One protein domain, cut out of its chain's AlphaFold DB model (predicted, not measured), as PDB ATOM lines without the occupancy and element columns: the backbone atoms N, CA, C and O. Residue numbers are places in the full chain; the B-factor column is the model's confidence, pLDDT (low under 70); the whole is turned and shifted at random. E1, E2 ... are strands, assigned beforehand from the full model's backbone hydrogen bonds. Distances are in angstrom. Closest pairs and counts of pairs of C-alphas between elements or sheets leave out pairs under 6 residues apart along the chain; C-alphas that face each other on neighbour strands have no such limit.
ATOM      1  N   HIS A 104     -13.059  28.648 -76.420       88.06
ATOM      2  CA  HIS A 104     -13.900  29.027 -77.538       88.06
ATOM      3  C   HIS A 104     -13.134  28.753 -78.831       88.06
ATOM      4  O   HIS A 104     -12.043  29.278 -79.028       88.06
ATOM      5  N   HIS A 105     -13.691  27.957 -79.743       88.50
ATOM      6  CA  HIS A 105     -13.039  27.713 -81.037       88.50
ATOM      7  C   HIS A 105     -12.881  28.995 -81.868       88.50
ATOM      8  O   HIS A 105     -11.936  29.123 -82.642       88.50
ATOM      9  N   GLN A 106     -13.785  29.958 -81.675       89.81
ATOM     10  CA  GLN A 106     -13.782  31.273 -82.310       89.81
ATOM     11  C   GLN A 106     -14.045  32.346 -81.253       89.81
ATOM     12  O   GLN A 106     -14.639  32.057 -80.213       89.81
ATOM     13  N   LEU A 107     -13.607  33.581 -81.503       88.00
ATOM     14  CA  LEU A 107     -13.916  34.683 -80.599       88.00
ATOM     15  C   LEU A 107     -15.436  34.934 -80.570       88.00
ATOM     16  O   LEU A 107     -16.076  34.865 -81.620       88.00
ATOM     17  N   PRO A 108     -16.023  35.268 -79.405       82.06
ATOM     18  CA  PRO A 108     -17.467  35.508 -79.279       82.06
ATOM     19  C   PRO A 108     -18.014  36.722 -80.050       82.06
ATOM     20  O   PRO A 108     -19.211  36.991 -79.991       82.06
ATOM     21  N   SER A 109     -17.154  37.475 -80.735       81.00
ATOM     22  CA  SER A 109     -17.514  38.596 -81.598       81.00
ATOM     23  C   SER A 109     -16.713  38.511 -82.893       81.00
ATOM     24  O   SER A 109     -15.541  38.129 -82.884       81.00
ATOM     25  N   HIS A 110     -17.344  38.885 -84.007       76.44
ATOM     26  CA  HIS A 110     -16.659  39.058 -85.293       76.44
ATOM     27  C   HIS A 110     -15.756  40.296 -85.295       76.44
ATOM     28  O   HIS A 110     -14.765  40.332 -86.022       76.44
ATOM     29  N   HIS A 111     -16.069  41.275 -84.447       81.44
ATOM     30  CA  HIS A 111     -15.238  42.445 -84.206       81.44
ATOM     31  C   HIS A 111     -14.417  42.216 -82.941       81.44
ATOM     32  O   HIS A 111     -14.957  41.979 -81.859       81.44
ATOM     33  N   TYR A 112     -13.099  42.228 -83.098       86.19
ATOM     34  CA  TYR A 112     -12.170  42.099 -81.992       86.19
ATOM     35  C   TYR A 112     -10.968  43.003 -82.212       86.19
ATOM     36  O   TYR A 112     -10.527  43.235 -83.340       86.19
ATOM     37  N   ASN A 113     -10.400  43.463 -81.106       86.00
ATOM     38  CA  ASN A 113      -9.179  44.249 -81.122       86.00
ATOM     39  C   ASN A 113      -8.001  43.377 -80.697       86.00
ATOM     40  O   ASN A 113      -8.087  42.641 -79.712       86.00
ATOM     41  N   LYS A 114      -6.904  43.436 -81.457       88.19
ATOM     42  CA  LYS A 114      -5.685  42.665 -81.196       88.19
ATOM     43  C   LYS A 114      -4.634  43.557 -80.544       88.19
ATOM     44  O   LYS A 114      -4.286  44.605 -81.084       88.19
ATOM     45  N   PHE A 115      -4.088  43.098 -79.426       88.94
ATOM     46  CA  PHE A 115      -3.057  43.787 -78.656       88.94
ATOM     47  C   PHE A 115      -1.852  42.884 -78.440       88.94
ATOM     48  O   PHE A 115      -1.989  41.668 -78.312       88.94
ATOM     49  N   PHE A 116      -0.669  43.486 -78.361       89.50
ATOM     50  CA  PHE A 116       0.562  42.789 -78.017       89.50
ATOM     51  C   PHE A 116       1.072  43.300 -76.673       89.50
ATOM     52  O   PHE A 116       1.259  44.503 -76.498       89.50
ATOM     53  N   HIS A 117       1.272  42.396 -75.717       89.06
ATOM     54  CA  HIS A 117       1.752  42.741 -74.382       89.06
ATOM     55  C   HIS A 117       2.633  41.619 -73.828       89.06
ATOM     56  O   HIS A 117       2.264  40.448 -73.896       89.06
ATOM     57  N   ASN A 118       3.810  41.961 -73.295       89.69
ATOM     58  CA  ASN A 118       4.783  41.013 -72.728       89.69
ATOM     59  C   ASN A 118       5.048  39.779 -73.612       89.69
ATOM     60  O   ASN A 118       5.025  38.642 -73.145       89.69
ATOM     61  N   GLY A 119       5.250  39.991 -74.917       88.94
ATOM     62  CA  GLY A 119       5.539  38.903 -75.856       88.94
ATOM     63  C   GLY A 119       4.323  38.064 -76.277       88.94
ATOM     64  O   GLY A 119       4.482  37.129 -77.057       88.94
ATOM     65  N   CYS A 120       3.124  38.370 -75.774       91.19
ATOM     66  CA  CYS A 120       1.904  37.612 -76.034       91.19
ATOM     67  C   CYS A 120       0.869  38.440 -76.800       91.19
ATOM     68  O   CYS A 120       0.737  39.650 -76.604       91.19
ATOM     69  N   GLU A 121       0.088  37.756 -77.634       91.81
ATOM     70  CA  GLU A 121      -1.064  38.334 -78.319       91.81
ATOM     71  C   GLU A 121      -2.332  38.162 -77.483       91.81
ATOM     72  O   GLU A 121      -2.659  37.059 -77.038       91.81
ATOM     73  N   TYR A 122      -3.062  39.258 -77.314       93.12
ATOM     74  CA  TYR A 122      -4.339  39.305 -76.621       93.12
ATOM     75  C   TYR A 122      -5.415  39.841 -77.552       93.12
ATOM     76  O   TYR A 122      -5.172  40.724 -78.373       93.12
ATOM     77  N   PHE A 123      -6.620  39.318 -77.390       92.44
ATOM     78  CA  PHE A 123      -7.787  39.688 -78.173       92.44
ATOM     79  C   PHE A 123      -8.842  40.238 -77.223       92.44
ATOM     80  O   PHE A 123      -9.169  39.586 -76.236       92.44
ATOM     81  N   HIS A 124      -9.369  41.427 -77.493       91.12
ATOM     82  CA  HIS A 124     -10.480  41.996 -76.734       91.12
ATOM     83  C   HIS A 124     -11.763  41.886 -77.548       91.12
ATOM     84  O   HIS A 124     -11.800  42.312 -78.704       91.12
ATOM     85  N   ALA A 125     -12.782  41.280 -76.947       89.75
ATOM     86  CA  ALA A 125     -14.105  41.093 -77.530       89.75
ATOM     87  C   ALA A 125     -15.142  40.977 -76.406       89.75
ATOM     88  O   ALA A 125     -14.858  40.382 -75.366       89.75
ATOM     89  N   ASN A 126     -16.350  41.514 -76.598       89.00
ATOM     90  CA  ASN A 126     -17.450  41.433 -75.623       89.00
ATOM     91  C   ASN A 126     -17.010  41.745 -74.178       89.00
ATOM     92  O   ASN A 126     -17.279  40.970 -73.263       89.00
ATOM     93  N   ASN A 127     -16.295  42.859 -73.979       90.44
ATOM     94  CA  ASN A 127     -15.840  43.322 -72.659       90.44
ATOM     95  C   ASN A 127     -14.849  42.380 -71.935       90.44
ATOM     96  O   ASN A 127     -14.653  42.478 -70.722       90.44
ATOM     97  N   HIS A 128     -14.223  41.446 -72.655       92.19
ATOM     98  CA  HIS A 128     -13.315  40.448 -72.093       92.19
ATOM     99  C   HIS A 128     -12.039  40.313 -72.917       92.19
ATOM    100  O   HIS A 128     -12.028  40.546 -74.127       92.19
ATOM    101  N   PHE A 129     -10.965  39.891 -72.249       93.81
ATOM    102  CA  PHE A 129      -9.715  39.528 -72.901       93.81
ATOM    103  C   PHE A 129      -9.652  38.031 -73.138       93.81
ATOM    104  O   PHE A 129     -10.063  37.228 -72.301       93.81
ATOM    105  N   TYR A 130      -9.077  37.672 -74.273       94.94
ATOM    106  CA  TYR A 130      -8.834  36.308 -74.686       94.94
ATOM    107  C   TYR A 130      -7.383  36.149 -75.111       94.94
ATOM    108  O   TYR A 130      -6.766  37.075 -75.640       94.94
ATOM    109  N   ARG A 131      -6.853  34.944 -74.924       94.94
ATOM    110  CA  ARG A 131      -5.573  34.522 -75.493       94.94
ATOM    111  C   ARG A 131      -5.805  33.338 -76.413       94.94
ATOM    112  O   ARG A 131      -6.606  32.463 -76.090       94.94
ATOM    113  N   TYR A 132      -5.105  33.295 -77.539       94.62
ATOM    114  CA  TYR A 132      -5.127  32.113 -78.389       94.62
ATOM    115  C   TYR A 132      -4.229  31.019 -77.798       94.62
ATOM    116  O   TYR A 132      -3.102  31.278 -77.373       94.62
ATOM    117  N   HIS A 133      -4.741  29.794 -77.768       91.56
ATOM    118  CA  HIS A 133      -4.034  28.596 -77.360       91.56
ATOM    119  C   HIS A 133      -4.043  27.593 -78.523       91.56
ATOM    120  O   HIS A 133      -5.120  27.120 -78.912       91.56
ATOM    121  N   PRO A 134      -2.868  27.230 -79.070       91.50
ATOM    122  CA  PRO A 134      -2.780  26.247 -80.144       91.50
ATOM    123  C   PRO A 134      -3.472  24.937 -79.755       91.50
ATOM    124  O   PRO A 134      -3.334  24.477 -78.620       91.50
ATOM    125  N   GLY A 135      -4.247  24.371 -80.681       91.31
ATOM    126  CA  GLY A 135      -4.981  23.113 -80.496       91.31
ATOM    127  C   GLY A 135      -6.312  23.211 -79.740       91.31
ATOM    128  O   GLY A 135      -7.123  22.300 -79.864       91.31
ATOM    129  N   TYR A 136      -6.581  24.307 -79.019       91.00
ATOM    130  CA  TYR A 136      -7.815  24.463 -78.230       91.00
ATOM    131  C   TYR A 136      -8.677  25.653 -78.668       91.00
ATOM    132  O   TYR A 136      -9.903  25.572 -78.619       91.00
ATOM    133  N   GLY A 137      -8.059  26.744 -79.127       93.62
ATOM    134  CA  GLY A 137      -8.755  27.981 -79.491       93.62
ATOM    135  C   GLY A 137      -8.501  29.098 -78.483       93.62
ATOM    136  O   GLY A 137      -7.411  29.221 -77.938       93.62
ATOM    137  N   TYR A 138      -9.496  29.940 -78.251       95.00
ATOM    138  CA  TYR A 138      -9.403  31.132 -77.419       95.00
ATOM    139  C   TYR A 138      -9.839  30.846 -75.986       95.00
ATOM    140  O   TYR A 138     -10.894  30.265 -75.751       95.00
ATOM    141  N   ILE A 139      -9.053  31.296 -75.017       94.31
ATOM    142  CA  ILE A 139      -9.361  31.199 -73.589       94.31
ATOM    143  C   ILE A 139      -9.563  32.601 -73.025       94.31
ATOM    144  O   ILE A 139      -8.735  33.477 -73.275       94.31
ATOM    145  N   ARG A 140     -10.639  32.818 -72.259       93.75
ATOM    146  CA  ARG A 140     -10.826  34.071 -71.514       93.75
ATOM    147  C   ARG A 140      -9.741  34.197 -70.446       93.75
ATOM    148  O   ARG A 140      -9.512  33.268 -69.672       93.75
ATOM    149  N   VAL A 141      -9.112  35.361 -70.385       93.00
ATOM    150  CA  VAL A 141      -8.075  35.710 -69.414       93.00
ATOM    151  C   VAL A 141      -8.427  37.022 -68.721       93.00
ATOM    152  O   VAL A 141      -9.262  37.795 -69.197       93.00
ATOM    153  N   ASN A 142      -7.776  37.278 -67.590       92.25
ATOM    154  CA  ASN A 142      -7.816  38.601 -66.979       92.25
ATOM    155  C   ASN A 142      -7.123  39.607 -67.899       92.25
ATOM    156  O   ASN A 142      -6.208  39.244 -68.646       92.25
ATOM    157  N   ALA A 143      -7.566  40.862 -67.852       92.25
ATOM    158  CA  ALA A 143      -6.927  41.916 -68.621       92.25
ATOM    159  C   ALA A 143      -5.439  42.016 -68.235       92.25
ATOM    160  O   ALA A 143      -5.134  42.200 -67.057       92.25
ATOM    161  N   PRO A 144      -4.503  41.920 -69.193       92.06
ATOM    162  CA  PRO A 144      -3.073  42.022 -68.907       92.06
ATOM    163  C   PRO A 144      -2.606  43.486 -68.814       92.06
ATOM    164  O   PRO A 144      -1.419  43.764 -68.922       92.06
ATOM    165  N   PHE A 145      -3.537  44.429 -68.677       93.81
ATOM    166  CA  PHE A 145      -3.306  45.866 -68.767       93.81
ATOM    167  C   PHE A 145      -3.752  46.569 -67.488       93.81
ATOM    168  O   PHE A 145      -4.468  46.001 -66.663       93.81
ATOM    169  N   VAL A 146      -3.341  47.827 -67.337       94.06
ATOM    170  CA  VAL A 146      -3.707  48.643 -66.178       94.06
ATOM    171  C   VAL A 146      -5.203  48.934 -66.206       94.06
ATOM    172  O   VAL A 146      -5.724  49.426 -67.205       94.06
ATOM    173  N   TYR A 147      -5.877  48.647 -65.097       95.31
ATOM    174  CA  TYR A 147      -7.292  48.929 -64.892       95.31
ATOM    175  C   TYR A 147      -7.500  50.288 -64.216       95.31
ATOM    176  O   TYR A 147      -6.755  50.662 -63.309       95.31
ATOM    177  N   VAL A 148      -8.546  51.001 -64.626       94.94
ATOM    178  CA  VAL A 148      -9.022  52.243 -64.011       94.94
ATOM    179  C   VAL A 148     -10.545  52.247 -63.932       94.94
ATOM    180  O   VAL A 148     -11.235  51.730 -64.803       94.94
ATOM    181  N   ASN A 149     -11.089  52.888 -62.901       95.88
ATOM    182  CA  ASN A 149     -12.540  52.960 -62.710       95.88
ATOM    183  C   ASN A 149     -13.215  54.065 -63.533       95.88
ATOM    184  O   ASN A 149     -14.417  54.005 -63.769       95.88
ATOM    185  N   VAL A 150     -12.475  55.101 -63.929       94.12
ATOM    186  CA  VAL A 150     -13.045  56.314 -64.529       94.12
ATOM    187  C   VAL A 150     -12.215  56.794 -65.709       94.12
ATOM    188  O   VAL A 150     -10.993  56.640 -65.730       94.12
ATOM    189  N   LEU A 151     -12.893  57.400 -66.682       93.62
ATOM    190  CA  LEU A 151     -12.249  58.073 -67.805       93.62
ATOM    191  C   LEU A 151     -11.696  59.438 -67.372       93.62
ATOM    192  O   LEU A 151     -12.344  60.141 -66.590       93.62
ATOM    193  N   PRO A 152     -10.550  59.872 -67.921       92.94
ATOM    194  CA  PRO A 152     -10.080  61.244 -67.765       92.94
ATOM    195  C   PRO A 152     -11.087  62.263 -68.309       92.94
ATOM    196  O   PRO A 152     -11.821  61.998 -69.264       92.94
ATOM    197  N   ARG A 153     -11.100  63.470 -67.733       92.50
ATOM    198  CA  ARG A 153     -12.057  64.530 -68.103       92.50
ATOM    199  C   ARG A 153     -11.901  65.008 -69.552       92.50
ATOM    200  O   ARG A 153     -12.881  65.399 -70.170       92.50
ATOM    201  N   HIS A 154     -10.683  64.981 -70.081       91.62
ATOM    202  CA  HIS A 154     -10.312  65.461 -71.418       91.62
ATOM    203  C   HIS A 154     -10.247  64.345 -72.469       91.62
ATOM    204  O   HIS A 154      -9.536  64.476 -73.465       91.62
ATOM    205  N   HIS A 155     -10.955  63.235 -72.252       92.75
ATOM    206  CA  HIS A 155     -11.000  62.158 -73.232       92.75
ATOM    207  C   HIS A 155     -11.664  62.606 -74.540       92.75
ATOM    208  O   HIS A 155     -12.566  63.442 -74.564       92.75
ATOM    209  N   VAL A 156     -11.240  61.991 -75.637       92.38
ATOM    210  CA  VAL A 156     -11.872  62.117 -76.951       92.38
ATOM    211  C   VAL A 156     -12.372  60.756 -77.408       92.38
ATOM    212  O   VAL A 156     -11.881  59.720 -76.963       92.38
ATOM    213  N   MET A 157     -13.352  60.742 -78.306       90.94
ATOM    214  CA  MET A 157     -13.822  59.506 -78.922       90.94
ATOM    215  C   MET A 157     -13.126  59.306 -80.270       90.94
ATOM    216  O   MET A 157     -13.091  60.209 -81.109       90.94
ATOM    217  N   ARG A 158     -12.573  58.114 -80.490       87.56
ATOM    218  CA  ARG A 158     -11.956  57.693 -81.752       87.56
ATOM    219  C   ARG A 158     -12.653  56.455 -82.279       87.56
ATOM    220  O   ARG A 158     -13.140  55.647 -81.494       87.56
ATOM    221  N   ILE A 159     -12.694  56.302 -83.597       83.25
ATOM    222  CA  ILE A 159     -13.111  55.038 -84.209       83.25
ATOM    223  C   ILE A 159     -11.873  54.242 -84.591       83.25
ATOM    224  O   ILE A 159     -11.019  54.765 -85.300       83.25
ATOM    225  N   TYR A 160     -11.797  52.987 -84.155       77.69
ATOM    226  CA  TYR A 160     -10.804  52.015 -84.601       77.69
ATOM    227  C   TYR A 160     -11.538  50.797 -85.155       77.69
ATOM    228  O   TYR A 160     -12.394  50.232 -84.486       77.69
ATOM    229  N   ASN A 161     -11.239  50.407 -86.398       74.50
ATOM    230  CA  ASN A 161     -11.845  49.231 -87.046       74.50
ATOM    231  C   ASN A 161     -13.394  49.210 -87.007       74.50
ATOM    232  O   ASN A 161     -14.005  48.148 -86.943       74.50
ATOM    233  N   GLY A 162     -14.029  50.389 -87.048       78.38
ATOM    234  CA  GLY A 162     -15.489  50.542 -86.999       78.38
ATOM    235  C   GLY A 162     -16.090  50.629 -85.590       78.38
ATOM    236  O   GLY A 162     -17.265  50.964 -85.463       78.38
ATOM    237  N   GLU A 163     -15.299  50.416 -84.538       81.88
ATOM    238  CA  GLU A 163     -15.740  50.520 -83.147       81.88
ATOM    239  C   GLU A 163     -15.316  51.845 -82.513       81.88
ATOM    240  O   GLU A 163     -14.253  52.392 -82.806       81.88
ATOM    241  N   ARG A 164     -16.169  52.384 -81.637       87.00
ATOM    242  CA  ARG A 164     -15.894  53.619 -80.899       87.00
ATOM    243  C   ARG A 164     -15.112  53.295 -79.635       87.00
ATOM    244  O   ARG A 164     -15.536  52.464 -78.837       87.00
ATOM    245  N   HIS A 165     -14.036  54.031 -79.415       89.31
ATOM    246  CA  HIS A 165     -13.202  53.916 -78.234       89.31
ATOM    247  C   HIS A 165     -12.914  55.286 -77.636       89.31
ATOM    248  O   HIS A 165     -12.821  56.290 -78.345       89.31
ATOM    249  N   PHE A 166     -12.748  55.321 -76.319       93.75
ATOM    250  CA  PHE A 166     -12.281  56.510 -75.626       93.75
ATOM    251  C   PHE A 166     -10.756  56.569 -75.680       93.75
ATOM    252  O   PHE A 166     -10.083  55.547 -75.558       93.75
ATOM    253  N   TYR A 167     -10.214  57.764 -75.875       92.62
ATOM    254  CA  TYR A 167      -8.784  58.012 -75.985       92.62
ATOM    255  C   TYR A 167      -8.392  59.205 -75.120       92.62
ATOM    256  O   TYR A 167      -9.009  60.266 -75.210       92.62
ATOM    257  N   ALA A 168      -7.355  59.043 -74.308       93.31
ATOM    258  CA  ALA A 168      -6.753  60.117 -73.523       93.31
ATOM    259  C   ALA A 168      -5.299  59.763 -73.199       93.31
ATOM    260  O   ALA A 168      -4.967  58.591 -73.038       93.31
ATOM    261  N   ASP A 169      -4.433  60.771 -73.102       91.44
ATOM    262  CA  ASP A 169      -3.053  60.617 -72.612       91.44
ATOM    263  C   ASP A 169      -2.210  59.559 -73.353       91.44
ATOM    264  O   ASP A 169      -1.307  58.956 -72.782       91.44
ATOM    265  N   GLY A 170      -2.504  59.318 -74.637       89.25
ATOM    266  CA  GLY A 170      -1.804  58.318 -75.456       89.25
ATOM    267  C   GLY A 170      -2.351  56.890 -75.349       89.25
ATOM    268  O   GLY A 170      -1.820  55.991 -76.000       89.25
ATOM    269  N   TYR A 171      -3.413  56.673 -74.572       93.19
ATOM    270  CA  TYR A 171      -4.011  55.360 -74.344       93.19
ATOM    271  C   TYR A 171      -5.431  55.277 -74.883       93.19
ATOM    272  O   TYR A 171      -6.206  56.235 -74.836       93.19
ATOM    273  N   VAL A 172      -5.778  54.079 -75.342       93.12
ATOM    274  CA  VAL A 172      -7.155  53.695 -75.624       93.12
ATOM    275  C   VAL A 172      -7.741  53.082 -74.355       93.12
ATOM    276  O   VAL A 172      -7.144  52.200 -73.741       93.12
ATOM    277  N   TYR A 173      -8.919  53.550 -73.965       94.69
ATOM    278  CA  TYR A 173      -9.659  53.065 -72.808       94.69
ATOM    279  C   TYR A 173     -10.715  52.091 -73.304       94.69
ATOM    280  O   TYR A 173     -11.742  52.486 -73.867       94.69
ATOM    281  N   LEU A 174     -10.443  50.804 -73.121       92.88
ATOM    282  CA  LEU A 174     -11.396  49.757 -73.456       92.88
ATOM    283  C   LEU A 174     -12.295  49.487 -72.263       92.88
ATOM    284  O   LEU A 174     -11.769  49.368 -71.156       92.88
ATOM    285  N   PRO A 175     -13.609  49.330 -72.464       92.25
ATOM    286  CA  PRO A 175     -14.470  48.866 -71.393       92.25
ATOM    287  C   PRO A 175     -13.974  47.499 -70.904       92.25
ATOM    288  O   PRO A 175     -13.566  46.636 -71.700       92.25
ATOM    289  N   TYR A 176     -13.976  47.336 -69.583       92.19
ATOM    290  CA  TYR A 176     -13.677  46.076 -68.919       92.19
ATOM    291  C   TYR A 176     -14.395  46.012 -67.571       92.19
ATOM    292  O   TYR A 176     -14.132  46.816 -66.679       92.19
ATOM    293  N   GLU A 177     -15.300  45.042 -67.429       88.44
ATOM    294  CA  GLU A 177     -16.118  44.841 -66.225       88.44
ATOM    295  C   GLU A 177     -16.861  46.121 -65.800       88.44
ATOM    296  O   GLU A 177     -17.791  46.522 -66.499       88.44
ATOM    297  N   TYR A 178     -16.454  46.754 -64.694       89.94
ATOM    298  CA  TYR A 178     -17.066  47.964 -64.126       89.94
ATOM    299  C   TYR A 178     -16.260  49.246 -64.388       89.94
ATOM    300  O   TYR A 178     -16.527  50.280 -63.779       89.94
ATOM    301  N   GLY A 179     -15.277  49.189 -65.284       93.94
ATOM    302  CA  GLY A 179     -14.416  50.319 -65.596       93.94
ATOM    303  C   GLY A 179     -13.760  50.165 -66.958       93.94
ATOM    304  O   GLY A 179     -14.386  49.744 -67.935       93.94
ATOM    305  N   TYR A 180     -12.485  50.530 -67.016       95.88
ATOM    306  CA  TYR A 180     -11.711  50.575 -68.243       95.88
ATOM    307  C   TYR A 180     -10.330  49.980 -68.041       95.88
ATOM    308  O   TYR A 180      -9.764  50.027 -66.952       95.88
ATOM    309  N   VAL A 181      -9.749  49.474 -69.119       95.50
ATOM    310  CA  VAL A 181      -8.328  49.140 -69.160       95.50
ATOM    311  C   VAL A 181      -7.610  50.013 -70.172       95.50
ATOM    312  O   VAL A 181      -8.131  50.294 -71.254       95.50
ATOM    313  N   LEU A 182      -6.410  50.440 -69.798       95.50
ATOM    314  CA  LEU A 182      -5.549  51.275 -70.619       95.50
ATOM    315  C   LEU A 182      -4.728  50.371 -71.522       95.50
ATOM    316  O   LEU A 182      -3.818  49.677 -71.065       95.50
ATOM    317  N   VAL A 183      -5.030  50.405 -72.812       92.88
ATOM    318  CA  VAL A 183      -4.240  49.712 -73.823       92.88
ATOM    319  C   VAL A 183      -3.486  50.731 -74.670       92.88
ATOM    320  O   VAL A 183      -3.984  51.841 -74.897       92.88
ATOM    321  N   PRO A 184      -2.274  50.392 -75.138       88.69
ATOM    322  CA  PRO A 184      -1.577  51.241 -76.088       88.69
ATOM    323  C   PRO A 184      -2.412  51.394 -77.360       88.69
ATOM    324  O   PRO A 184      -3.152  50.486 -77.755       88.69
ATOM    325  N   GLU A 185      -2.269  52.544 -78.013       82.38
ATOM    326  CA  GLU A 185      -2.884  52.771 -79.314       82.38
ATOM    327  C   GLU A 185      -2.441  51.677 -80.309       82.38
ATOM    328  O   GLU A 185      -1.250  51.354 -80.383       82.38
ATOM    329  N   PRO A 186      -3.373  51.056 -81.058       73.19
ATOM    330  CA  PRO A 186      -3.017  50.031 -82.031       73.19
ATOM    331  C   PRO A 186      -2.036  50.588 -83.070       73.19
ATOM    332  O   PRO A 186      -2.272  51.628 -83.671       73.19
ATOM    333  N   VAL A 187      -0.946  49.856 -83.326       65.50
ATOM    334  CA  VAL A 187       0.165  50.300 -84.194       65.50
ATOM    335  C   VAL A 187      -0.263  50.502 -85.658       65.50
ATOM    336  O   VAL A 187       0.384  51.235 -86.403       65.50
ATOM    337  N   ARG A 188      -1.344  49.844 -86.099       64.94
ATOM    338  CA  ARG A 188      -1.894  49.944 -87.461       64.94
ATOM    339  C   ARG A 188      -3.418  49.837 -87.430       64.94
ATOM    340  O   ARG A 188      -3.948  48.746 -87.649       64.94
ATOM    341  N   PRO A 189      -4.143  50.921 -87.127       60.78
ATOM    342  CA  PRO A 189      -5.587  50.893 -87.272       60.78
ATOM    343  C   PRO A 189      -5.929  50.800 -88.765       60.78
ATOM    344  O   PRO A 189      -5.362  51.534 -89.570       60.78
ATOM    345  N   GLY A 190      -6.831  49.890 -89.152       59.38
ATOM    346  CA  GLY A 190      -7.241  49.766 -90.559       59.38
ATOM    347  C   GLY A 190      -7.908  51.047 -91.070       59.38
ATOM    348  O   GLY A 190      -7.681  51.466 -92.199       59.38
ATOM    349  N   VAL A 191      -8.677  51.701 -90.195       59.28
ATOM    350  CA  VAL A 191      -9.234  53.049 -90.355       59.28
ATOM    351  C   VAL A 191      -9.274  53.691 -88.968       59.28
ATOM    352  O   VAL A 191      -9.781  53.070 -88.030       59.28
ATOM    353  N   SER A 192      -8.756  54.917 -88.831       58.09
ATOM    354  CA  SER A 192      -8.896  55.714 -87.608       58.09
ATOM    355  C   SER A 192      -9.182  57.180 -87.897       58.09
ATOM    356  O   SER A 192      -8.489  57.796 -88.704       58.09
ATOM    357  N   PHE A 193     -10.156  57.755 -87.196       65.25
ATOM    358  CA  PHE A 193     -10.430  59.191 -87.207       65.25
ATOM    359  C   PHE A 193     -10.986  59.651 -85.856       65.25
ATOM    360  O   PHE A 193     -11.565  58.868 -85.095       65.25
ATOM    361  N   ASN A 194     -10.782  60.933 -85.556       71.31
ATOM    362  CA  ASN A 194     -11.298  61.568 -84.347       71.31
ATOM    363  C   ASN A 194     -12.767  61.951 -84.542       71.31
ATOM    364  O   ASN A 194     -13.125  62.524 -85.571       71.31
ATOM    365  N   ILE A 195     -13.594  61.705 -83.528       67.88
ATOM    366  CA  ILE A 195     -14.940  62.264 -83.440       67.88
ATOM    367  C   ILE A 195     -14.896  63.401 -82.426       67.88
ATOM    368  O   ILE A 195     -14.622  63.188 -81.246       67.88
ATOM    369  N   VAL A 196     -15.186  64.615 -82.889       63.97
ATOM    370  CA  VAL A 196     -15.431  65.754 -82.004       63.97
ATOM    371  C   VAL A 196     -16.916  65.747 -81.670       63.97
ATOM    372  O   VAL A 196     -17.741  66.057 -82.526       63.97
TER     373      VAL A 196
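AT A GLANCE: This is residues 104 to 196 of the 198 residues of an uncharacterized protein of Breznakibacter xylanolyticus (UniProt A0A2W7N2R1). Two strongly twisted antiparallel sheets make two lobes, one after the other along the longest axis: a smaller lobe of four strands, E1 to E4, and a larger one of six, E5 to E10. The lobes meet loosely, with E1, E2 and E3 of the first toward E8 and E9 of the second. The printed part has 93 residues with ten named strands, E1 to E10 in chain order, and no named helix: the class is all strand. The sheets run E1 - E2 - E3 - E4 and E5 - E9 - E8 - E7 - E6 - E10. The whole is compact, with a radius of gyration of the C-alphas of 13.3 A, yet elongated, spanning 43 by 27 by 23 A.

HOW THE PARTS SIT: Start with E1, residues 113 to 117, E2, residues 120 to 125, E3, residues 128 to 133, and E4, residues 137 to 141, a meander, each strand the antiparallel neighbour of the one before. Look at N 115 and O 122, 2.8 A apart, for the hairpin E1 and E2; N 130 and O 123, 2.7 A, for E2 and E3; N 133 and O 137, 2.7 A, for E3 and E4. Next comes E5, residues 146 to 148, an edge strand of the other sheet. E6, residues 156 to 160, E7, residues 163 to 168, E8, residues 171 to 176, and E9, residues 179 to 184, make a second meander. Find N 158 and O 165, 2.8 A, for E6 and E7; N 173 and O 166, 2.8 A, for E7 and E8; N 181 and O 174, 2.9 A, for E8 and E9. E5 pairs with E9 through N 148 and O 180, 2.8 A. E10, residues 192 to 195, is the other edge strand, with N 195 and O 157 of E6 2.9 A apart. Between the sheets, E2 and E8 are near each other, with 6 pairs of C-alphas within 10 A. The closest C-alphas of E3 and E8 are those of His 128 and Tyr 176, 6.5 A apart.

IN THESE COORDINATES: Find C-alpha 113 at (-9.179, 44.249, -81.122); from there E1 runs 12.9 A. E2 runs 16.5 A, E3 15.9 A, E4 12.7 A and E5 6.8 A. E6 begins at C-alpha 156, (-11.872, 62.117, -76.951), and runs 12.7 A; E7 runs 16.3 A, E8 14.5 A and E9 16.6 A. E10, 9.8 A long, ends at C-alpha 195, (-14.940, 62.264, -83.440).

THE WHOLE: The C-alphas of Gly 135 and Val 196, the two farthest apart, are 43.9 A from each other. The printed part has no cut and no long link. Residues 187 to 193 and 195 to 196 have pLDDT under 70.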